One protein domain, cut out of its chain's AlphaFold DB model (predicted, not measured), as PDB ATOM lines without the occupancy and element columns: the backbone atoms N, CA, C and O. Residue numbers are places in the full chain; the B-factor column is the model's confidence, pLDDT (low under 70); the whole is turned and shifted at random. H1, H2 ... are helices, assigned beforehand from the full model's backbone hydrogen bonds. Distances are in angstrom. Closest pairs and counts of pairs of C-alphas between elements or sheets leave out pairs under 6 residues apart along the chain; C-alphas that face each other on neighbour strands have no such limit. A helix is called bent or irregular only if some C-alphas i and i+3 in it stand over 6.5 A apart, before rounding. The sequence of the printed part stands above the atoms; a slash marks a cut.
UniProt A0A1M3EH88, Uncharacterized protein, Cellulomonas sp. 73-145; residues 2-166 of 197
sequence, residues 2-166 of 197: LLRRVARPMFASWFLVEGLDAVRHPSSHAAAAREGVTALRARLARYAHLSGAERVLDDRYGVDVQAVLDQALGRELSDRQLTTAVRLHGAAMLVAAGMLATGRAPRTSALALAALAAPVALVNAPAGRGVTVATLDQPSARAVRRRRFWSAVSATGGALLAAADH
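Overview. This is residues 2 to 166 of the 197 residues of an uncharacterized protein of Cellulomonas sp. 73-145 (UniProt A0A1M3EH88). H7, the longest helix, lies beside H6 in an up-and-down bundle with H5 and H1, each running against the one before it in the chain. H2 makes a corner with H1 and leads away from the bundle; H4 folds back beside its far part, and H3 lies at the far end. The printed part has 165 residues with seven named helices, H1 to H7 in chain order, and no named strand: all helix. It is only just loose, close to compact, with a radius of gyration of the C-alphas of 18.6 A, and elongated, spanning 63 by 33 by 32 A.

Along the chain. Find C-alpha 139 at (53.841, 90.681, 110.569); from there H7, residues 139 to 164, runs 37.5 A to C-alpha 164 at (87.580, 87.838, 94.418). H6 is residues 106 to 124, 27.1 A, and only just irregular: C-alphas 116 and 119 are 6.6 A apart. H5 is residues 79 to 101, 32.2 A. H1, residues 2 to 24, starts at (82.647, 85.450, 76.783), runs 33.1 A and has a kink of 31 degrees near residue 15. H2 is residues 26 to 50, 35.7 A; H3 is 53 to 61 and H4 65 to 73.

Arrangement. H7 and H6, a hairpin, touch at a shallow tilt of 22 degrees, closest at C-alphas Ala 163 and Arg 107, 4.2 A. H6 and H5, also a hairpin, touch at C-alphas Pro 106 and Leu 100, 4.6 A. H5 and H1 touch, opposite ways at 12 degrees, a shallow tilt, closest at C-alphas Gly 90 and Gly 19, 3.9 A. H2 touches H4 with residues 37 to 48 alone, closest at C-alphas Arg 41 and Leu 69, 6.8 A. H3 and H4 only just touch, with 3 pairs of C-alphas within 8 A, closest at Glu 54 and Val 65, 5.9 A. Every O i to N i+4 pair is within hydrogen-bond range in H2, H3, H4, H5 and H7; H1 has 16 of 19, H6 13 of 15.

Size, cuts and confidence. The two C-alphas farthest apart, Leu 2 and Asp 59, are 64.4 A apart. The printed part has no cut, and the H6 to H7 link is long. Look for pLDDT under 70 at residues 73 to 76 and 127 to 140.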
ATOM      1  N   LEU A   2      84.009  84.998  77.110       78.00
ATOM      2  CA  LEU A   2      82.647  85.450  76.783       78.00
ATOM      3  C   LEU A   2      81.689  85.478  77.987       78.00
ATOM      4  O   LEU A   2      81.001  86.474  78.176       78.00
ATOM      5  N   LEU A   3      81.721  84.461  78.860       85.56
ATOM      6  CA  LEU A   3      80.840  84.388  80.038       85.56
ATOM      7  C   LEU A   3      80.935  85.634  80.932       85.56
ATOM      8  O   LEU A   3      79.924  86.147  81.388       85.56
ATOM      9  N   ARG A   4      82.142  86.178  81.129       83.19
ATOM     10  CA  ARG A   4      82.375  87.352  81.990       83.19
ATOM     11  C   ARG A   4      81.775  88.637  81.414       83.19
ATOM     12  O   ARG A   4      81.326  89.488  82.177       83.19
ATOM     13  N   ARG A   5      81.761  88.767  80.080       85.12
ATOM     14  CA  ARG A   5      81.171  89.919  79.374       85.12
ATOM     15  C   ARG A   5      79.656  89.972  79.535       85.12
ATOM     16  O   ARG A   5      79.087  91.046  79.426       85.12
ATOM     17  N   VAL A   6      79.032  88.833  79.823       91.12
ATOM     18  CA  VAL A   6      77.591  88.723  80.062       91.12
ATOM     19  C   VAL A   6      77.291  88.747  81.565       91.12
ATOM     20  O   VAL A   6      76.444  89.512  82.017       91.12
ATOM     21  N   ALA A   7      78.052  87.995  82.364       93.50
ATOM     22  CA  ALA A   7      77.840  87.871  83.803       93.50
ATOM     23  C   ALA A   7      77.979  89.203  84.554       93.50
ATOM     24  O   ALA A   7      77.200  89.467  85.463       93.50
ATOM     25  N   ARG A   8      78.936  90.065  84.177       93.88
ATOM     26  CA  ARG A   8      79.152  91.356  84.854       93.88
ATOM     27  C   ARG A   8      77.986  92.325  84.678       93.88
ATOM     28  O   ARG A   8      77.479  92.776  85.700       93.88
ATOM     29  N   PRO A   9      77.515  92.620  83.450       96.25
ATOM     30  CA  PRO A   9      76.298  93.403  83.262       96.25
ATOM     31  C   PRO A   9      75.075  92.786  83.944       96.25
ATOM     32  O   PRO A   9      74.320  93.507  84.590       96.25
ATOM     33  N   MET A  10      74.901  91.461  83.858       96.50
ATOM     34  CA  MET A  10      73.776  90.781  84.512       96.50
ATOM     35  C   MET A  10      73.812  90.954  86.031       96.50
ATOM     36  O   MET A  10      72.808  91.328  86.627       96.50
ATOM     37  N   PHE A  11      74.968  90.746  86.659       96.81
ATOM     38  CA  PHE A  11      75.124  90.922  88.099       96.81
ATOM     39  C   PHE A  11      74.995  92.396  88.517       96.81
ATOM     40  O   PHE A  11      74.305  92.712  89.485       96.81
ATOM     41  N   ALA A  12      75.595  93.313  87.753       97.56
ATOM     42  CA  ALA A  12      75.503  94.750  87.995       97.56
ATOM     43  C   ALA A  12      74.072  95.295  87.846       97.56
ATOM     44  O   ALA A  12      73.744  96.286  88.495       97.56
ATOM     45  N   SER A  13      73.213  94.655  87.042       97.81
ATOM     46  CA  SER A  13      71.833  95.107  86.802       97.81
ATOM     47  C   SER A  13      71.022  95.274  88.090       97.81
ATOM     48  O   SER A  13      70.312  96.268  88.234       97.81
ATOM     49  N   TRP A  14      71.193  94.369  89.058       96.12
ATOM     50  CA  TRP A  14      70.534  94.455  90.359       96.12
ATOM     51  C   TRP A  14      70.885  95.762  91.085       96.12
ATOM     52  O   TRP A  14      70.006  96.502  91.517       96.12
ATOM     53  N   PHE A  15      72.178  96.091  91.149       97.75
ATOM     54  CA  PHE A  15      72.672  97.317  91.782       97.75
ATOM     55  C   PHE A  15      72.304  98.574  90.999       97.75
ATOM     56  O   PHE A  15      72.099  99.625  91.595       97.75
ATOM     57  N   LEU A  16      72.208  98.484  89.668       98.12
ATOM     58  CA  LEU A  16      71.733  99.599  88.855       98.12
ATOM     59  C   LEU A  16      70.280  99.944  89.190       98.12
ATOM     60  O   LEU A  16      69.959 101.120  89.332       98.12
ATOM     61  N   VAL A  17      69.417  98.937  89.349       97.69
ATOM     62  CA  VAL A  17      68.009  99.144  89.714       97.69
ATOM     63  C   VAL A  17      67.887  99.716  91.127       97.69
ATOM     64  O   VAL A  17      67.219 100.732  91.296       97.69
ATOM     65  N   GLU A  18      68.569  99.134  92.115       95.81
ATOM     66  CA  GLU A  18      68.547  99.629  93.503       95.81
ATOM     67  C   GLU A  18      69.133 101.047  93.622       95.81
ATOM     68  O   GLU A  18      68.544 101.927  94.250       95.81
ATOM     69  N   GLY A  19      70.261 101.314  92.958       96.75
ATOM     70  CA  GLY A  19      70.878 102.639  92.944       96.75
ATOM     71  C   GLY A  19      69.996 103.691  92.269       96.75
ATOM     72  O   GLY A  19      69.879 104.815  92.762       96.75
ATOM     73  N   LEU A  20      69.330 103.327  91.168       98.06
ATOM     74  CA  LEU A  20      68.394 104.211  90.477       98.06
ATOM     75  C   LEU A  20      67.155 104.495  91.327       98.06
ATOM     76  O   LEU A  20      66.706 105.641  91.374       98.06
ATOM     77  N   ASP A  21      66.621 103.478  92.001       96.81
ATOM     78  CA  ASP A  21      65.475 103.627  92.892       96.81
ATOM     79  C   ASP A  21      65.805 104.542  94.080       96.81
ATOM     80  O   ASP A  21      65.042 105.461  94.376       96.81
ATOM     81  N   ALA A  22      66.992 104.400  94.676       95.56
ATOM     82  CA  ALA A  22      67.471 105.289  95.735       95.56
ATOM     83  C   ALA A  22      67.596 106.755  95.282       95.56
ATOM     84  O   ALA A  22      67.275 107.676  96.036       95.56
ATOM     85  N   VAL A  23      68.025 106.997  94.039       96.94
ATOM     86  CA  VAL A  23      68.121 108.356  93.481       96.94
ATOM     87  C   VAL A  23      66.743 108.933  93.140       96.94
ATOM     88  O   VAL A  23      66.509 110.123  93.377       96.94
ATOM     89  N   ARG A  24      65.835 108.116  92.587       97.44
ATOM     90  CA  ARG A  24      64.507 108.553  92.121       97.44
ATOM     91  C   ARG A  24      63.474 108.666  93.238       97.44
ATOM     92  O   ARG A  24      62.655 109.581  93.196       97.44
ATOM     93  N   HIS A  25      63.542 107.809  94.251       96.56
ATOM     94  CA  HIS A  25      62.596 107.758  95.366       96.56
ATOM     95  C   HIS A  25      63.294 107.946  96.723       96.56
ATOM     96  O   HIS A  25      63.114 107.147  97.640       96.56
ATOM     97  N   PRO A  26      64.091 109.010  96.921       94.81
ATOM     98  CA  PRO A  26      64.963 109.108  98.086       94.81
ATOM     99  C   PRO A  26      64.204 109.238  99.415       94.81
ATOM    100  O   PRO A  26      64.757 108.918 100.460       94.81
ATOM    101  N   SER A  27      62.941 109.676  99.401       90.25
ATOM    102  CA  SER A  27      62.114 109.812 100.605       90.25
ATOM    103  C   SER A  27      61.738 108.463 101.229       90.25
ATOM    104  O   SER A  27      61.772 108.331 102.452       90.25
ATOM    105  N   SER A  28      61.431 107.442 100.420       88.25
ATOM    106  CA  SER A  28      61.100 106.098 100.923       88.25
ATOM    107  C   SER A  28      62.329 105.411 101.522       88.25
ATOM    108  O   SER A  28      62.258 104.794 102.586       88.25
ATOM    109  N   HIS A  29      63.479 105.584 100.873       90.25
ATOM    110  CA  HIS A  29      64.775 105.099 101.344       90.25
ATOM    111  C   HIS A  29      65.261 105.856 102.582       90.25
ATOM    112  O   HIS A  29      65.815 105.241 103.488       90.25
ATOM    113  N   ALA A  30      64.990 107.160 102.680       89.88
ATOM    114  CA  ALA A  30      65.262 107.948 103.879       89.88
ATOM    115  C   ALA A  30      64.423 107.462 105.070       89.88
ATOM    116  O   ALA A  30      64.965 107.246 106.152       89.88
ATOM    117  N   ALA A  31      63.127 107.201 104.873       85.50
ATOM    118  CA  ALA A  31      62.282 106.621 105.916       85.50
ATOM    119  C   ALA A  31      62.814 105.252 106.384       85.50
ATOM    120  O   ALA A  31      62.988 105.031 107.583       85.50
ATOM    121  N   ALA A  32      63.177 104.373 105.446       83.31
ATOM    122  CA  ALA A  32      63.765 103.072 105.769       83.31
ATOM    123  C   ALA A  32      65.123 103.189 106.490       83.31
ATOM    124  O   ALA A  32      65.404 102.417 107.408       83.31
ATOM    125  N   ALA A  33      65.964 104.155 106.109       84.69
ATOM    126  CA  ALA A  33      67.237 104.418 106.776       84.69
ATOM    127  C   ALA A  33      67.025 104.892 108.221       84.69
ATOM    128  O   ALA A  33      67.709 104.413 109.126       84.69
ATOM    129  N   ARG A  34      66.038 105.767 108.452       83.88
ATOM    130  CA  ARG A  34      65.652 106.229 109.793       83.88
ATOM    131  C   ARG A  34      65.174 105.072 110.664       83.88
ATOM    132  O   ARG A  34      65.687 104.895 111.765       83.88
ATOM    133  N   GLU A  35      64.262 104.247 110.153       81.06
ATOM    134  CA  GLU A  35      63.824 103.024 110.844       81.06
ATOM    135  C   GLU A  35      65.004 102.108 111.179       81.06
ATOM    136  O   GLU A  35      65.069 101.530 112.264       81.06
ATOM    137  N   GLY A  36      65.956 102.007 110.256       80.88
ATOM    138  CA  GLY A  36      67.165 101.228 110.423       80.88
ATOM    139  C   GLY A  36      68.069 101.708 111.555       80.88
ATOM    140  O   GLY A  36      68.520 100.899 112.368       80.88
ATOM    141  N   VAL A  37      68.298 103.020 111.641       80.81
ATOM    142  CA  VAL A  37      69.064 103.641 112.733       80.81
ATOM    143  C   VAL A  37      68.364 103.408 114.070       80.81
ATOM    144  O   VAL A  37      69.008 102.968 115.024       80.81
ATOM    145  N   THR A  38      67.043 103.597 114.132       80.44
ATOM    146  CA  THR A  38      66.251 103.322 115.341       80.44
ATOM    147  C   THR A  38      66.354 101.853 115.759       80.44
ATOM    148  O   THR A  38      66.562 101.547 116.936       80.44
ATOM    149  N   ALA A  39      66.271 100.925 114.803       78.19
ATOM    150  CA  ALA A  39      66.406  99.495 115.067       78.19
ATOM    151  C   ALA A  39      67.810  99.126 115.574       78.19
ATOM    152  O   ALA A  39      67.936  98.313 116.496       78.19
ATOM    153  N   LEU A  40      68.857  99.730 115.005       80.69
ATOM    154  CA  LEU A  40      70.238  99.541 115.444       80.69
ATOM    155  C   LEU A  40      70.442 100.066 116.867       80.69
ATOM    156  O   LEU A  40      70.976  99.341 117.707       80.69
ATOM    157  N   ARG A  41      69.950 101.273 117.163       80.19
ATOM    158  CA  ARG A  41      70.015 101.887 118.496       80.19
ATOM    159  C   ARG A  41      69.347 101.001 119.547       80.19
ATOM    160  O   ARG A  41      69.971 100.658 120.546       80.19
ATOM    161  N   ALA A  42      68.140 100.508 119.261       79.06
ATOM    162  CA  ALA A  42      67.431  99.568 120.132       79.06
ATOM    163  C   ALA A  42      68.198  98.248 120.343       79.06
ATOM    164  O   ALA A  42      68.052  97.581 121.369       79.06
ATOM    165  N   ARG A  43      69.006  97.828 119.362       80.81
ATOM    166  CA  ARG A  43      69.823  96.612 119.449       80.81
ATOM    167  C   ARG A  43      71.074  96.810 120.293       80.81
ATOM    168  O   ARG A  43      71.377  95.927 121.092       80.81
ATOM    169  N   LEU A  44      71.736  97.954 120.153       82.94
ATOM    170  CA  LEU A  44      72.885  98.340 120.972       82.94
ATOM    171  C   LEU A  44      72.480  98.585 122.428       82.94
ATOM    172  O   LEU A  44      73.127  98.048 123.319       82.94
ATOM    173  N   ALA A  45      71.362  99.279 122.657       82.12
ATOM    174  CA  ALA A  45      70.768  99.467 123.981       82.12
ATOM    175  C   ALA A  45      70.555  98.129 124.703       82.12
ATOM    176  O   ALA A  45      71.025  97.926 125.816       82.12
ATOM    177  N   ARG A  46      69.933  97.149 124.034       80.75
ATOM    178  CA  ARG A  46      69.785  95.807 124.618       80.75
ATOM    179  C   ARG A  46      71.112  95.119 124.887       80.75
ATOM    180  O   ARG A  46      71.219  94.420 125.884       80.75
ATOM    181  N   TYR A  47      72.092  95.250 123.999       81.75
ATOM    182  CA  TYR A  47      73.402  94.651 124.237       81.75
ATOM    183  C   TYR A  47      74.064  95.255 125.483       81.75
ATOM    184  O   TYR A  47      74.570  94.508 126.319       81.75
ATOM    185  N   ALA A  48      73.990  96.576 125.654       84.62
ATOM    186  CA  ALA A  48      74.480  97.268 126.845       84.62
ATOM    187  C   ALA A  48      73.739  96.825 128.119       84.62
ATOM    188  O   ALA A  48      74.374  96.524 129.129       84.62
ATOM    189  N   HIS A  49      72.415  96.688 128.039       83.75
ATOM    190  CA  HIS A  49      71.592  96.206 129.144       83.75
ATOM    191  C   HIS A  49      71.937  94.761 129.546       83.75
ATOM    192  O   HIS A  49      72.198  94.474 130.713       83.75
ATOM    193  N   LEU A  50      72.004  93.846 128.570       84.75
ATOM    194  CA  LEU A  50      72.311  92.428 128.795       84.75
ATOM    195  C   LEU A  50      73.739  92.205 129.304       84.75
ATOM    196  O   LEU A  50      73.973  91.281 130.077       84.75
ATOM    197  N   SER A  51      74.689  93.034 128.872       85.94
ATOM    198  CA  SER A  51      76.079  92.978 129.340       85.94
ATOM    199  C   SER A  51      76.284  93.638 130.706       85.94
ATOM    200  O   SER A  51      77.373  93.537 131.265       85.94
ATOM    201  N   GLY A  52      75.268  94.322 131.250       85.50
ATOM    202  CA  GLY A  52      75.400  95.131 132.462       85.50
ATOM    203  C   GLY A  52      76.323  96.343 132.290       85.50
ATOM    204  O   GLY A  52      76.671  96.981 133.282       85.50
ATOM    205  N   ALA A  53      76.707  96.667 131.049       85.38
ATOM    206  CA  ALA A  53      77.612  97.765 130.736       85.38
ATOM    207  C   ALA A  53      77.042  99.114 131.178       85.38
ATOM    208  O   ALA A  53      77.813  99.966 131.595       85.38
ATOM    209  N   GLU A  54      75.712  99.277 131.148       85.69
ATOM    210  CA  GLU A  54      75.029 100.480 131.647       85.69
ATOM    211  C   GLU A  54      75.416 100.771 133.102       85.69
ATOM    212  O   GLU A  54      75.894 101.858 133.393       85.69
ATOM    213  N   ARG A  55      75.330  99.769 133.990       84.56
ATOM    214  CA  ARG A  55      75.695  99.926 135.407       84.56
ATOM    215  C   ARG A  55      77.186 100.186 135.597       84.56
ATOM    216  O   ARG A  55      77.564 101.065 136.351       84.56
ATOM    217  N   VAL A  56      78.046  99.451 134.890       87.00
ATOM    218  CA  VAL A  56      79.506  99.603 135.035       87.00
ATOM    219  C   VAL A  56      79.993 100.962 134.527       87.00
ATOM    220  O   VAL A  56      80.883 101.556 135.135       87.00
ATOM    221  N   LEU A  57      79.458 101.440 133.402       88.12
ATOM    222  CA  LEU A  57      79.844 102.717 132.801       88.12
ATOM    223  C   LEU A  57      79.296 103.906 133.596       88.12
ATOM    224  O   LEU A  57      80.020 104.888 133.764       88.12
ATOM    225  N   ASP A  58      78.081 103.794 134.128       89.69
ATOM    226  CA  ASP A  58      77.485 104.807 134.999       89.69
ATOM    227  C   ASP A  58      78.221 104.880 136.349       89.69
ATOM    228  O   ASP A  58      78.788 105.916 136.686       89.69
ATOM    229  N   ASP A  59      78.377 103.755 137.055       91.00
ATOM    230  CA  ASP A  59      79.011 103.727 138.384       91.00
ATOM    231  C   ASP A  59      80.496 104.136 138.354       91.00
ATOM    232  O   ASP A  59      80.994 104.775 139.282       91.00
ATOM    233  N   ARG A  60      81.245 103.736 137.313       90.69
ATOM    234  CA  ARG A  60      82.701 103.967 137.242       90.69
ATOM    235  C   ARG A  60      83.073 105.283 136.560       90.69
ATOM    236  O   ARG A  60      84.117 105.847 136.888       90.69
ATOM    237  N   TYR A  61      82.280 105.736 135.592       91.00
ATOM    238  CA  TYR A  61      82.633 106.872 134.734       91.00
ATOM    239  C   TYR A  61      81.527 107.934 134.620       91.00
ATOM    240  O   TYR A  61      81.764 108.953 133.973       91.00
ATOM    241  N   GLY A  62      80.350 107.730 135.222       87.00
ATOM    242  CA  GLY A  62      79.193 108.625 135.090       87.00
ATOM    243  C   GLY A  62      78.655 108.708 133.660       87.00
ATOM    244  O   GLY A  62      78.164 109.758 133.245       87.00
ATOM    245  N   VAL A  63      78.844 107.652 132.858       86.81
ATOM    246  CA  VAL A  63      78.473 107.640 131.439       86.81
ATOM    247  C   VAL A  63      77.113 106.979 131.254       86.81
ATOM    248  O   VAL A  63      76.998 105.755 131.295       86.81
ATOM    249  N   ASP A  64      76.108 107.791 130.924       86.38
ATOM    250  CA  ASP A  64      74.814 107.296 130.459       86.38
ATOM    251  C   ASP A  64      74.930 106.778 129.016       86.38
ATOM    252  O   ASP A  64      75.083 107.527 128.045       86.38
ATOM    253  N   VAL A  65      74.847 105.456 128.873       83.31
ATOM    254  CA  VAL A  65      74.924 104.767 127.582       83.31
ATOM    255  C   VAL A  65      73.786 105.183 126.650       83.31
ATOM    256  O   VAL A  65      74.020 105.290 125.443       83.31
ATOM    257  N   GLN A  66      72.582 105.448 127.165       79.31
ATOM    258  CA  GLN A  66      71.481 105.937 126.332       79.31
ATOM    259  C   GLN A  66      71.786 107.338 125.818       79.31
ATOM    260  O   GLN A  66      71.710 107.547 124.609       79.31
ATOM    261  N   ALA A  67      72.244 108.249 126.678       83.38
ATOM    262  CA  ALA A  67      72.651 109.590 126.258       83.38
ATOM    263  C   ALA A  67      73.796 109.562 125.228       83.38
ATOM    264  O   ALA A  67      73.780 110.319 124.257       83.38
ATOM    265  N   VAL A  68      74.774 108.658 125.373       81.50
ATOM    266  CA  VAL A  68      75.857 108.489 124.388       81.50
ATOM    267  C   VAL A  68      75.334 107.932 123.067       81.50
ATOM    268  O   VAL A  68      75.723 108.422 122.006       81.50
ATOM    269  N   LEU A  69      74.449 106.933 123.094       79.19
ATOM    270  CA  LEU A  69      73.810 106.409 121.885       79.19
ATOM    271  C   LEU A  69      72.935 107.478 121.219       79.19
ATOM    272  O   LEU A  69      72.930 107.580 119.990       79.19
ATOM    273  N   ASP A  70      72.246 108.301 122.004       76.75
ATOM    274  CA  ASP A  70      71.495 109.478 121.572       76.75
ATOM    275  C   ASP A  70      72.398 110.520 120.924       76.75
ATOM    276  O   ASP A  70      72.101 110.998 119.834       76.75
ATOM    277  N   GLN A  71      73.566 110.788 121.486       79.56
ATOM    278  CA  GLN A  71      74.499 111.745 120.911       79.56
ATOM    279  C   GLN A  71      75.215 111.208 119.660       79.56
ATOM    280  O   GLN A  71      75.401 111.939 118.684       79.56
ATOM    281  N   ALA A  72      75.595 109.927 119.660       72.44
ATOM    282  CA  ALA A  72      76.358 109.289 118.587       72.44
ATOM    283  C   ALA A  72      75.490 108.899 117.380       72.44
ATOM    284  O   ALA A  72      75.915 109.057 116.237       72.44
ATOM    285  N   LEU A  73      74.276 108.396 117.624       69.31
ATOM    286  CA  LEU A  73      73.340 107.942 116.584       69.31
ATOM    287  C   LEU A  73      72.139 108.887 116.407       69.31
ATOM    288  O   LEU A  73      71.274 108.613 115.579       69.31
ATOM    289  N   GLY A  74      72.030 109.956 117.206       55.22
ATOM    290  CA  GLY A  74      70.813 110.774 117.342       55.22
ATOM    291  C   GLY A  74      71.016 112.277 117.275       55.22
ATOM    292  O   GLY A  74      70.112 113.010 117.665       55.22
ATOM    293  N   ARG A  75      72.099 112.763 116.650       61.12
ATOM    294  CA  ARG A  75      71.898 113.973 115.839       61.12
ATOM    295  C   ARG A  75      70.850 113.607 114.796       61.12
ATOM    296  O   ARG A  75      71.169 112.888 113.851       61.12
ATOM    297  N   GLU A  76      69.607 114.031 115.009       66.25
ATOM    298  CA  GLU A  76      68.531 113.855 114.042       66.25
ATOM    299  C   GLU A  76      69.004 114.428 112.708       66.25
ATOM    300  O   GLU A  76      69.098 115.642 112.518       66.25
ATOM    301  N   LEU A  77      69.389 113.542 111.788       72.12
ATOM    302  CA  LEU A  77      69.703 113.950 110.433       72.12
ATOM    303  C   LEU A  77      68.417 114.537 109.868       72.12
ATOM    304  O   LEU A  77      67.407 113.834 109.744       72.12
ATOM    305  N   SER A  78      68.463 115.828 109.538       84.88
ATOM    306  CA  SER A  78      67.339 116.506 108.900       84.88
ATOM    307  C   SER A  78      66.899 115.718 107.666       84.88
ATOM    308  O   SER A  78      67.726 115.100 106.986       84.88
ATOM    309  N   ASP A  79      65.610 115.765 107.324       86.62
ATOM    310  CA  ASP A  79      65.082 115.056 106.147       86.62
ATOM    311  C   ASP A  79      65.887 115.367 104.876       86.62
ATOM    312  O   ASP A  79      66.109 114.490 104.042       86.62
ATOM    313  N   ARG A  80      66.405 116.597 104.762       89.50
ATOM    314  CA  ARG A  80      67.288 117.027 103.669       89.50
ATOM    315  C   ARG A  80      68.639 116.313 103.689       89.50
ATOM    316  O   ARG A  80      69.087 115.852 102.640       89.50
ATOM    317  N   GLN A  81      69.286 116.207 104.849       90.56
ATOM    318  CA  GLN A  81      70.558 115.487 104.992       90.56
ATOM    319  C   GLN A  81      70.379 114.001 104.700       90.56
ATOM    320  O   GLN A  81      71.177 113.433 103.958       90.56
ATOM    321  N   LEU A  82      69.308 113.392 105.211       89.19
ATOM    322  CA  LEU A  82      69.030 111.979 104.984       89.19
ATOM    323  C   LEU A  82      68.713 111.704 103.509       89.19
ATOM    324  O   LEU A  82      69.297 110.809 102.908       89.19
ATOM    325  N   THR A  83      67.885 112.546 102.889       93.00
ATOM    326  CA  THR A  83      67.614 112.516 101.441       93.00
ATOM    327  C   THR A  83      68.902 112.660 100.628       93.00
ATOM    328  O   THR A  83      69.096 111.957  99.637       93.00
ATOM    329  N   THR A  84      69.804 113.555 101.038       94.69
ATOM    330  CA  THR A  84      71.091 113.762 100.356       94.69
ATOM    331  C   THR A  84      71.995 112.544 100.503       94.69
ATOM    332  O   THR A  84      72.536 112.074  99.507       94.69
ATOM    333  N   ALA A  85      72.112 111.985 101.708       93.06
ATOM    334  CA  ALA A  85      72.883 110.771 101.963       93.06
ATOM    335  C   ALA A  85      72.360 109.586 101.136       93.06
ATOM    336  O   ALA A  85      73.145 108.870 100.519       93.06
ATOM    337  N   VAL A  86      71.038 109.430 101.052       94.31
ATOM    338  CA  VAL A  86      70.384 108.407 100.225       94.31
ATOM    339  C   VAL A  86      70.682 108.608  98.738       94.31
ATOM    340  O   VAL A  86      71.050 107.656  98.052       94.31
ATOM    341  N   ARG A  87      70.592 109.844  98.231       96.56
ATOM    342  CA  ARG A  87      70.942 110.148  96.833       96.56
ATOM    343  C   ARG A  87      72.414 109.871  96.539       96.56
ATOM    344  O   ARG A  87      72.717 109.296  95.499       96.56
ATOM    345  N   LEU A  88      73.314 110.247  97.448       97.38
ATOM    346  CA  LEU A  88      74.747 109.968  97.327       97.38
ATOM    347  C   LEU A  88      75.025 108.464  97.333       97.38
ATOM    348  O   LEU A  88      75.809 107.991  96.515       97.38
ATOM    349  N   HIS A  89      74.352 107.707  98.200       96.12
ATOM    350  CA  HIS A  89      74.435 106.250  98.234       96.12
ATOM    351  C   HIS A  89      73.985 105.624  96.907       96.12
ATOM    352  O   HIS A  89      74.720 104.830  96.319       96.12
ATOM    353  N   GLY A  90      72.816 106.026  96.399       97.50
ATOM    354  CA  GLY A  90      72.301 105.547  95.117       97.50
ATOM    355  C   GLY A  90      73.216 105.908  93.944       97.50
ATOM    356  O   GLY A  90      73.530 105.054  93.117       97.50
ATOM    357  N   ALA A  91      73.735 107.138  93.912       98.25
ATOM    358  CA  ALA A  91      74.699 107.578  92.905       98.25
ATOM    359  C   ALA A  91      76.014 106.782  92.969       98.25
ATOM    360  O   ALA A  91      76.512 106.334  91.936       98.25
ATOM    361  N   ALA A  92      76.555 106.547  94.169       98.38
ATOM    362  CA  ALA A  92      77.747 105.725  94.360       98.38
ATOM    363  C   ALA A  92      77.523 104.285  93.872       98.38
ATOM    364  O   ALA A  92      78.389 103.716  93.202       98.38
ATOM    365  N   MET A  93      76.343 103.719  94.144       98.06
ATOM    366  CA  MET A  93      75.960 102.393  93.664       98.06
ATOM    367  C   MET A  93      75.867 102.351  92.136       98.06
ATOM    368  O   MET A  93      76.429 101.444  91.528       98.06
ATOM    369  N   LEU A  94      75.245 103.352  91.504       98.50
ATOM    370  CA  LEU A  94      75.168 103.466  90.042       98.50
ATOM    371  C   LEU A  94      76.553 103.551  89.394       98.50
ATOM    372  O   LEU A  94      76.816 102.854  88.414       98.50
ATOM    373  N   VAL A  95      77.453 104.366  89.950       98.50
ATOM    374  CA  VAL A  95      78.828 104.506  89.447       98.50
ATOM    375  C   VAL A  95      79.583 103.185  89.570       98.50
ATOM    376  O   VAL A  95      80.152 102.707  88.587       98.50
ATOM    377  N   ALA A  96      79.560 102.555  90.746       98.44
ATOM    378  CA  ALA A  96      80.254 101.292  90.969       98.44
ATOM    379  C   ALA A  96      79.666 100.151  90.115       98.44
ATOM    380  O   ALA A  96      80.412  99.364  89.526       98.44
ATOM    381  N   ALA A  97      78.341 100.087  89.972       98.25
ATOM    382  CA  ALA A  97      77.667  99.107  89.127       98.25
ATOM    383  C   ALA A  97      77.966  99.332  87.642       98.25
ATOM    384  O   ALA A  97      78.275  98.375  86.936       98.25
ATOM    385  N   GLY A  98      77.967 100.585  87.177       98.25
ATOM    386  CA  GLY A  98      78.362 100.940  85.814       98.25
ATOM    387  C   GLY A  98      79.804 100.533  85.518       98.25
ATOM    388  O   GLY A  98      80.061  99.846  84.531       98.25
ATOM    389  N   MET A  99      80.733 100.852  86.422       98.00
ATOM    390  CA  MET A  99      82.132 100.420  86.333       98.00
ATOM    391  C   MET A  99      82.266  98.894  86.274       98.00
ATOM    392  O   MET A  99      83.017  98.372  85.445       98.00
ATOM    393  N   LEU A 100      81.519  98.162  87.108       96.69
ATOM    394  CA  LEU A 100      81.504  96.698  87.079       96.69
ATOM    395  C   LEU A 100      80.961  96.163  85.747       96.69
ATOM    396  O   LEU A 100      81.589  95.290  85.142       96.69
ATOM    397  N   ALA A 101      79.841  96.711  85.270       96.75
ATOM    398  CA  ALA A 101      79.181  96.313  84.031       96.75
ATOM    399  C   ALA A 101      80.083  96.522  82.807       96.75
ATOM    400  O   ALA A 101      80.204  95.626  81.973       96.75
ATOM    401  N   THR A 102      80.778  97.662  82.728       96.19
ATOM    402  CA  THR A 102      81.717  97.961  81.632       96.19
ATOM    403  C   THR A 102      83.083  97.292  81.812       96.19
ATOM    404  O   THR A 102      83.958  97.439  80.963       96.19
ATOM    405  N   GLY A 103      83.311  96.586  82.926       92.56
ATOM    406  CA  GLY A 103      84.588  95.941  83.236       92.56
ATOM    407  C   GLY A 103      85.723  96.915  83.575       92.56
ATOM    408  O   GLY A 103      86.894  96.560  83.446       92.56
ATOM    409  N   ARG A 104      85.404  98.141  84.007       92.62
ATOM    410  CA  ARG A 104      86.386  99.168  84.378       92.62
ATOM    411  C   ARG A 104      86.685  99.074  85.874       92.62
ATOM    412  O   ARG A 104      85.847  99.411  86.694       92.62
ATOM    413  N   ALA A 105      87.885  98.601  86.216       93.06
ATOM    414  CA  ALA A 105      88.291  98.285  87.593       93.06
ATOM    415  C   ALA A 105      87.269  97.379  88.335       93.06
ATOM    416  O   ALA A 105      86.794  97.718  89.420       93.06
ATOM    417  N   PRO A 106      86.930  96.205  87.762       93.06
ATOM    418  CA  PRO A 106      85.784  95.393  88.182       93.06
ATOM    419  C   PRO A 106      85.886  94.904  89.632       93.06
ATOM    420  O   PRO A 106      84.880  94.708  90.300       93.06
ATOM    421  N   ARG A 107      87.103  94.722  90.148       93.44
ATOM    422  CA  ARG A 107      87.318  94.217  91.507       93.44
ATOM    423  C   ARG A 107      87.080  95.283  92.564       93.44
ATOM    424  O   ARG A 107      86.408  95.030  93.555       93.44
ATOM    425  N   THR A 108      87.609  96.485  92.342       95.56
ATOM    426  CA  THR A 108      87.415  97.613  93.258       95.56
ATOM    427  C   THR A 108      85.970  98.086  93.231       95.56
ATOM    428  O   THR A 108      85.423  98.401  94.281       95.56
ATOM    429  N   SER A 109      85.326  98.085  92.059       96.69
ATOM    430  CA  SER A 109      83.911  98.433  91.963       96.69
ATOM    431  C   SER A 109      83.017  97.384  92.633       96.69
ATOM    432  O   SER A 109      82.106  97.753  93.365       96.69
ATOM    433  N   ALA A 110      83.318  96.089  92.486       97.19
ATOM    434  CA  ALA A 110      82.613  95.031  93.203       97.19
ATOM    435  C   ALA A 110      82.813  95.116  94.730       97.19
ATOM    436  O   ALA A 110      81.846  94.982  95.475       97.19
ATOM    437  N   LEU A 111      84.024  95.427  95.212       97.31
ATOM    438  CA  LEU A 111      84.248  95.701  96.640       97.31
ATOM    439  C   LEU A 111      83.450  96.914  97.124       97.31
ATOM    440  O   LEU A 111      82.858  96.858  98.198       97.31
ATOM    441  N   ALA A 112      83.398  97.987  96.335       98.00
ATOM    442  CA  ALA A 112      82.596  99.159  96.668       98.00
ATOM    443  C   ALA A 112      81.101  98.808  96.761       98.00
ATOM    444  O   ALA A 112      80.444  99.201  97.720       98.00
ATOM    445  N   LEU A 113      80.574  98.012  95.823       98.06
ATOM    446  CA  LEU A 113      79.192  97.521  95.880       98.06
ATOM    447  C   LEU A 113      78.933  96.653  97.116       98.06
ATOM    448  O   LEU A 113      77.893  96.807  97.752       98.06
ATOM    449  N   ALA A 114      79.878  95.788  97.495       98.00
ATOM    450  CA  ALA A 114      79.772  95.000  98.720       98.00
ATOM    451  C   ALA A 114      79.738  95.899  99.966       98.00
ATOM    452  O   ALA A 114      78.887  95.719 100.835       98.00
ATOM    453  N   ALA A 115      80.614  96.906 100.027       97.88
ATOM    454  CA  ALA A 115      80.659  97.873 101.121       97.88
ATOM    455  C   ALA A 115      79.383  98.728 101.208       97.88
ATOM    456  O   ALA A 115      78.946  99.061 102.306       97.88
ATOM    457  N   LEU A 116      78.759  99.050 100.070       96.31
ATOM    458  CA  LEU A 116      77.479  99.760 100.019       96.31
ATOM    459  C   LEU A 116      76.303  98.860 100.440       96.31
ATOM    460  O   LEU A 116      75.406  99.321 101.141       96.31
ATOM    461  N   ALA A 117      76.296  97.580 100.056       94.88
ATOM    462  CA  ALA A 117      75.193  96.658 100.347       94.88
ATOM    463  C   ALA A 117      75.229  96.068 101.772       94.88
ATOM    464  O   ALA A 117      74.175  95.812 102.364       94.88
ATOM    465  N   ALA A 118      76.419  95.879 102.351       94.56
ATOM    466  CA  ALA A 118      76.584  95.233 103.652       94.56
ATOM    467  C   ALA A 118      75.838  95.941 104.810       94.56
ATOM    468  O   ALA A 118      75.176  95.247 105.589       94.56
ATOM    469  N   PRO A 119      75.843  97.287 104.928       90.06
ATOM    470  CA  PRO A 119      75.073  97.985 105.956       90.06
ATOM    471  C   PRO A 119      73.568  97.717 105.864       90.06
ATOM    472  O   PRO A 119      72.908  97.568 106.891       90.06
ATOM    473  N   VAL A 120      73.021  97.588 104.650       89.56
ATOM    474  CA  VAL A 120      71.594  97.294 104.439       89.56
ATOM    475  C   VAL A 120      71.245  95.909 104.983       89.56
ATOM    476  O   VAL A 120      70.212  95.751 105.639       89.56
ATOM    477  N   ALA A 121      72.117  94.917 104.779       89.75
ATOM    478  CA  ALA A 121      71.956  93.591 105.368       89.75
ATOM    479  C   ALA A 121      72.012  93.657 106.902       89.75
ATOM    480  O   ALA A 121      71.135  93.121 107.574       89.75
ATOM    481  N   LEU A 122      72.990  94.365 107.469       87.12
ATOM    482  CA  LEU A 122      73.138  94.463 108.922       87.12
ATOM    483  C   LEU A 122      71.914  95.107 109.589       87.12
ATOM    484  O   LEU A 122      71.401  94.598 110.585       87.12
ATOM    485  N   VAL A 123      71.414  96.196 109.010       84.81
ATOM    486  CA  VAL A 123      70.265  96.944 109.530       84.81
ATOM    487  C   VAL A 123      68.964  96.138 109.449       84.81
ATOM    488  O   VAL A 123      68.134  96.203 110.354       84.81
ATOM    489  N   ASN A 124      68.784  95.346 108.390       86.31
ATOM    490  CA  ASN A 124      67.591  94.512 108.215       86.31
ATOM    491  C   ASN A 124      67.721  93.126 108.871       86.31
ATOM    492  O   ASN A 124      66.802  92.309 108.756       86.31
ATOM    493  N   ALA A 125      68.835  92.845 109.556       86.12
ATOM    494  CA  ALA A 125      69.105  91.540 110.135       86.12
ATOM    495  C   ALA A 125      67.999  91.113 111.113       86.12
ATOM    496  O   ALA A 125      67.568  91.913 111.960       86.12
ATOM    497  N   PRO A 126      67.550  89.844 111.052       81.19
ATOM    498  CA  PRO A 126      66.488  89.353 111.912       81.19
ATOM    499  C   PRO A 126      66.838  89.625 113.373       81.19
ATOM    500  O   PRO A 126      67.944  89.356 113.853       81.19
ATOM    501  N   ALA A 127      65.904  90.248 114.078       69.56
ATOM    502  CA  ALA A 127      66.045  90.493 115.494       69.56
ATOM    503  C   ALA A 127      65.780  89.191 116.251       69.56
ATOM    504  O   ALA A 127      64.809  88.498 115.956       69.56
ATOM    505  N   GLY A 128      66.688  88.816 117.160       63.28
ATOM    506  CA  GLY A 128      66.507  87.639 118.010       63.28
ATOM    507  C   GLY A 128      65.237  87.749 118.863       63.28
ATOM    508  O   GLY A 128      64.598  88.802 118.913       63.28
ATOM    509  N   ARG A 129      64.855  86.668 119.555       56.16
ATOM    510  CA  ARG A 129      63.729  86.715 120.507       56.16
ATOM    511  C   ARG A 129      63.976  87.832 121.539       56.16
ATOM    512  O   ARG A 129      65.091  87.949 122.036       56.16
ATOM    513  N   GLY A 130      62.957  88.649 121.829       53.66
ATOM    514  CA  GLY A 130      63.031  89.740 122.819       53.66
ATOM    515  C   GLY A 130      63.317  91.145 122.264       53.66
ATOM    516  O   GLY A 130      63.520  92.079 123.034       53.66
ATOM    517  N   VAL A 131      63.333  91.328 120.938       55.06
ATOM    518  CA  VAL A 131      63.419  92.650 120.290       55.06
ATOM    519  C   VAL A 131      62.035  93.133 119.865       55.06
ATOM    520  O   VAL A 131      61.662  93.028 118.699       55.06
ATOM    521  N   THR A 132      61.269  93.672 120.804       50.94
ATOM    522  CA  THR A 132      59.970  94.293 120.528       50.94
ATOM    523  C   THR A 132      60.127  95.809 120.531       50.94
ATOM    524  O   THR A 132      60.007  96.473 121.552       50.94
ATOM    525  N   VAL A 133      60.428  96.386 119.368       56.75
ATOM    526  CA  VAL A 133      60.071  97.793 119.127       56.75
ATOM    527  C   VAL A 133      58.649  97.746 118.579       56.75
ATOM    528  O   VAL A 133      58.398  96.957 117.670       56.75
ATOM    529  N   ALA A 134      57.717  98.541 119.113       54.91
ATOM    530  CA  ALA A 134      56.298  98.491 118.726       54.91
ATOM    531  C   ALA A 134      56.076  98.601 117.198       54.91
ATOM    532  O   ALA A 134      55.147  98.014 116.652       54.91
ATOM    533  N   THR A 135      56.986  99.274 116.484       52.75
ATOM    534  CA  THR A 135      56.998  99.386 115.014       52.75
ATOM    535  C   THR A 135      57.556  98.151 114.288       52.75
ATOM    536  O   THR A 135      57.222  97.897 113.131       52.75
ATOM    537  N   LEU A 136      58.392  97.340 114.941       56.47
ATOM    538  CA  LEU A 136      59.012  96.147 114.356       56.47
ATOM    539  C   LEU A 136      58.122  94.901 114.435       56.47
ATOM    540  O   LEU A 136      58.384  93.942 113.707       56.47
ATOM    541  N   ASP A 137      57.092  94.888 115.279       57.28
ATOM    542  CA  ASP A 137      56.358  93.655 115.577       57.28
ATOM    543  C   ASP A 137      55.222  93.335 114.587       57.28
ATOM    544  O   ASP A 137      54.718  92.211 114.554       57.28
ATOM    545  N   GLN A 138      54.874  94.257 113.681       65.38
ATOM    546  CA  GLN A 138      53.873  93.985 112.644       65.38
ATOM    547  C   GLN A 138      54.324  92.847 111.692       65.38
ATOM    548  O   GLN A 138      55.441  92.899 111.157       65.38
ATOM    549  N   PRO A 139      53.483  91.820 111.428       64.38
ATOM    550  CA  PRO A 139      53.841  90.681 110.569       64.38
ATOM    551  C   PRO A 139      54.254  91.067 109.139       64.38
ATOM    552  O   PRO A 139      55.215  90.513 108.598       64.38
ATOM    553  N   SER A 140      53.577  92.052 108.540       67.31
ATOM    554  CA  SER A 140      53.880  92.588 107.203       67.31
ATOM    555  C   SER A 140      55.260  93.256 107.157       67.31
ATOM    556  O   SER A 140      56.064  92.972 106.266       67.31
ATOM    557  N   ALA A 141      55.590  94.060 108.170       77.62
ATOM    558  CA  ALA A 141      56.887  94.719 108.293       77.62
ATOM    559  C   ALA A 141      58.032  93.704 108.484       77.62
ATOM    560  O   ALA A 141      59.111  93.857 107.903       77.62
ATOM    561  N   ARG A 142      57.797  92.614 109.234       79.75
ATOM    562  CA  ARG A 142      58.764  91.511 109.392       79.75
ATOM    563  C   ARG A 142      59.084  90.820 108.065       79.75
ATOM    564  O   ARG A 142      60.257  90.558 107.789       79.75
ATOM    565  N   ALA A 143      58.073  90.535 107.244       85.06
ATOM    566  CA  ALA A 143      58.268  89.894 105.945       85.06
ATOM    567  C   ALA A 143      59.075  90.782 104.980       85.06
ATOM    568  O   ALA A 143      60.031  90.303 104.361       85.06
ATOM    569  N   VAL A 144      58.755  92.080 104.912       85.88
ATOM    570  CA  VAL A 144      59.474  93.058 104.075       85.88
ATOM    571  C   VAL A 144      60.942  93.175 104.488       85.88
ATOM    572  O   VAL A 144      61.823  93.077 103.631       85.88
ATOM    573  N   ARG A 145      61.233  93.314 105.790       85.12
ATOM    574  CA  ARG A 145      62.620  93.376 106.287       85.12
ATOM    575  C   ARG A 145      63.388  92.095 106.004       85.12
ATOM    576  O   ARG A 145      64.518  92.166 105.538       85.12
ATOM    577  N   ARG A 146      62.776  90.924 106.208       88.25
ATOM    578  CA  ARG A 146      63.419  89.637 105.901       88.25
ATOM    579  C   ARG A 146      63.756  89.510 104.415       88.25
ATOM    580  O   ARG A 146      64.834  89.024 104.087       88.25
ATOM    581  N   ARG A 147      62.870  89.969 103.523       91.94
ATOM    582  CA  ARG A 147      63.161  90.034 102.084       91.94
ATOM    583  C   ARG A 147      64.350  90.956 101.811       91.94
ATOM    584  O   ARG A 147      65.302  90.515 101.183       91.94
ATOM    585  N   ARG A 148      64.328  92.192 102.327       90.12
ATOM    586  CA  ARG A 148      65.428  93.167 102.168       90.12
ATOM    587  C   ARG A 148      66.756  92.636 102.704       90.12
ATOM    588  O   ARG A 148      67.774  92.779 102.040       90.12
ATOM    589  N   PHE A 149      66.732  91.985 103.864       92.62
ATOM    590  CA  PHE A 149      67.886  91.325 104.462       92.62
ATOM    591  C   PHE A 149      68.500  90.306 103.510       92.62
ATOM    592  O   PHE A 149      69.667  90.434 103.155       92.62
ATOM    593  N   TRP A 150      67.716  89.327 103.053       95.62
ATOM    594  CA  TRP A 150      68.237  88.282 102.176       95.62
ATOM    595  C   TRP A 150      68.669  88.819 100.814       95.62
ATOM    596  O   TRP A 150      69.689  88.379 100.290       95.62
ATOM    597  N   SER A 151      67.962  89.811 100.267       94.50
ATOM    598  CA  SER A 151      68.399  90.517  99.061       94.50
ATOM    599  C   SER A 151      69.760  91.192  99.261       94.50
ATOM    600  O   SER A 151      70.653  91.013  98.436       94.50
ATOM    601  N   ALA A 152      69.954  91.908 100.370       94.38
ATOM    602  CA  ALA A 152      71.207  92.596 100.671       94.38
ATOM    603  C   ALA A 152      72.359  91.625 100.987       94.38
ATOM    604  O   ALA A 152      73.486  91.857 100.546       94.38
ATOM    605  N   VAL A 153      72.093  90.519 101.691       96.62
ATOM    606  CA  VAL A 153      73.075  89.447 101.941       96.62
ATOM    607  C   VAL A 153      73.540  88.836 100.621       96.62
ATOM    608  O   VAL A 153      74.743  88.765 100.377       96.62
ATOM    609  N   SER A 154      72.606  88.454  99.747       96.44
ATOM    610  CA  SER A 154      72.925  87.885  98.433       96.44
ATOM    611  C   SER A 154      73.681  88.874  97.547       96.44
ATOM    612  O   SER A 154      74.668  88.496  96.918       96.44
ATOM    613  N   ALA A 155      73.273  90.147  97.532       97.19
ATOM    614  CA  ALA A 155      73.970  91.199  96.797       97.19
ATOM    615  C   ALA A 155      75.410  91.377  97.305       97.19
ATOM    616  O   ALA A 155      76.355  91.359  96.515       97.19
ATOM    617  N   THR A 156      75.593  91.467  98.624       97.94
ATOM    618  CA  THR A 156      76.915  91.593  99.257       97.94
ATOM    619  C   THR A 156      77.792  90.383  98.937       97.94
ATOM    620  O   THR A 156      78.921  90.547  98.479       97.94
ATOM    621  N   GLY A 157      77.272  89.166  99.117       97.25
ATOM    622  CA  GLY A 157      77.998  87.927  98.838       97.25
ATOM    623  C   GLY A 157      78.399  87.801  97.369       97.25
ATOM    624  O   GLY A 157      79.561  87.534  97.068       97.25
ATOM    625  N   GLY A 158      77.476  88.078  96.444       96.81
ATOM    626  CA  GLY A 158      77.777  88.092  95.012       96.81
ATOM    627  C   GLY A 158      78.839  89.131  94.643       96.81
ATOM    628  O   GLY A 158      79.715  88.858  93.823       96.81
ATOM    629  N   ALA A 159      78.816  90.301  95.286       97.56
ATOM    630  CA  ALA A 159      79.774  91.367  95.023       97.56
ATOM    631  C   ALA A 159      81.164  91.014  95.569       97.56
ATOM    632  O   ALA A 159      82.165  91.244  94.894       97.56
ATOM    633  N   LEU A 160      81.238  90.365  96.734       97.25
ATOM    634  CA  LEU A 160      82.489  89.825  97.272       97.25
ATOM    635  C   LEU A 160      83.067  88.715  96.384       97.25
ATOM    636  O   LEU A 160      84.270  88.711  96.126       97.25
ATOM    637  N   LEU A 161      82.230  87.820  95.853       95.06
ATOM    638  CA  LEU A 161      82.671  86.811  94.882       95.06
ATOM    639  C   LEU A 161      83.219  87.466  93.607       95.06
ATOM    640  O   LEU A 161      84.294  87.097  93.136       95.06
ATOM    641  N   ALA A 162      82.535  88.484  93.078       94.19
ATOM    642  CA  ALA A 162      83.003  89.234  91.914       94.19
ATOM    643  C   ALA A 162      84.313  89.999  92.191       94.19
ATOM    644  O   ALA A 162      85.182  90.078  91.322       94.19
ATOM    645  N   ALA A 163      84.490  90.523  93.406       93.75
ATOM    646  CA  ALA A 163      85.733  91.151  93.848       93.75
ATOM    647  C   ALA A 163      86.903  90.161  93.953       93.75
ATOM    648  O   ALA A 163      88.061  90.521  93.695       93.75
ATOM    649  N   ALA A 164      86.609  88.916  94.323       91.00
ATOM    650  CA  ALA A 164      87.580  87.838  94.418       91.00
ATOM    651  C   ALA A 164      87.944  87.215  93.054       91.00
ATOM    652  O   ALA A 164      88.962  86.530  92.975       91.00
ATOM    653  N   ASP A 165      87.197  87.468  91.969       88.00
ATOM    654  CA  ASP A 165      87.535  86.940  90.636       88.00
ATOM    655  C   ASP A 165      88.836  87.569  90.105       88.00
ATOM    656  O   ASP A 165      88.914  88.755  89.772       88.00
ATOM    657  N   HIS A 166      89.878  86.743  90.026       74.62
ATOM    658  CA  HIS A 166      91.215  87.130  89.587       74.62
ATOM    659  C   HIS A 166      91.412  87.065  88.064       74.62
ATOM    660  O   HIS A 166      92.479  87.438  87.586       74.62
TER     661      HIS A 166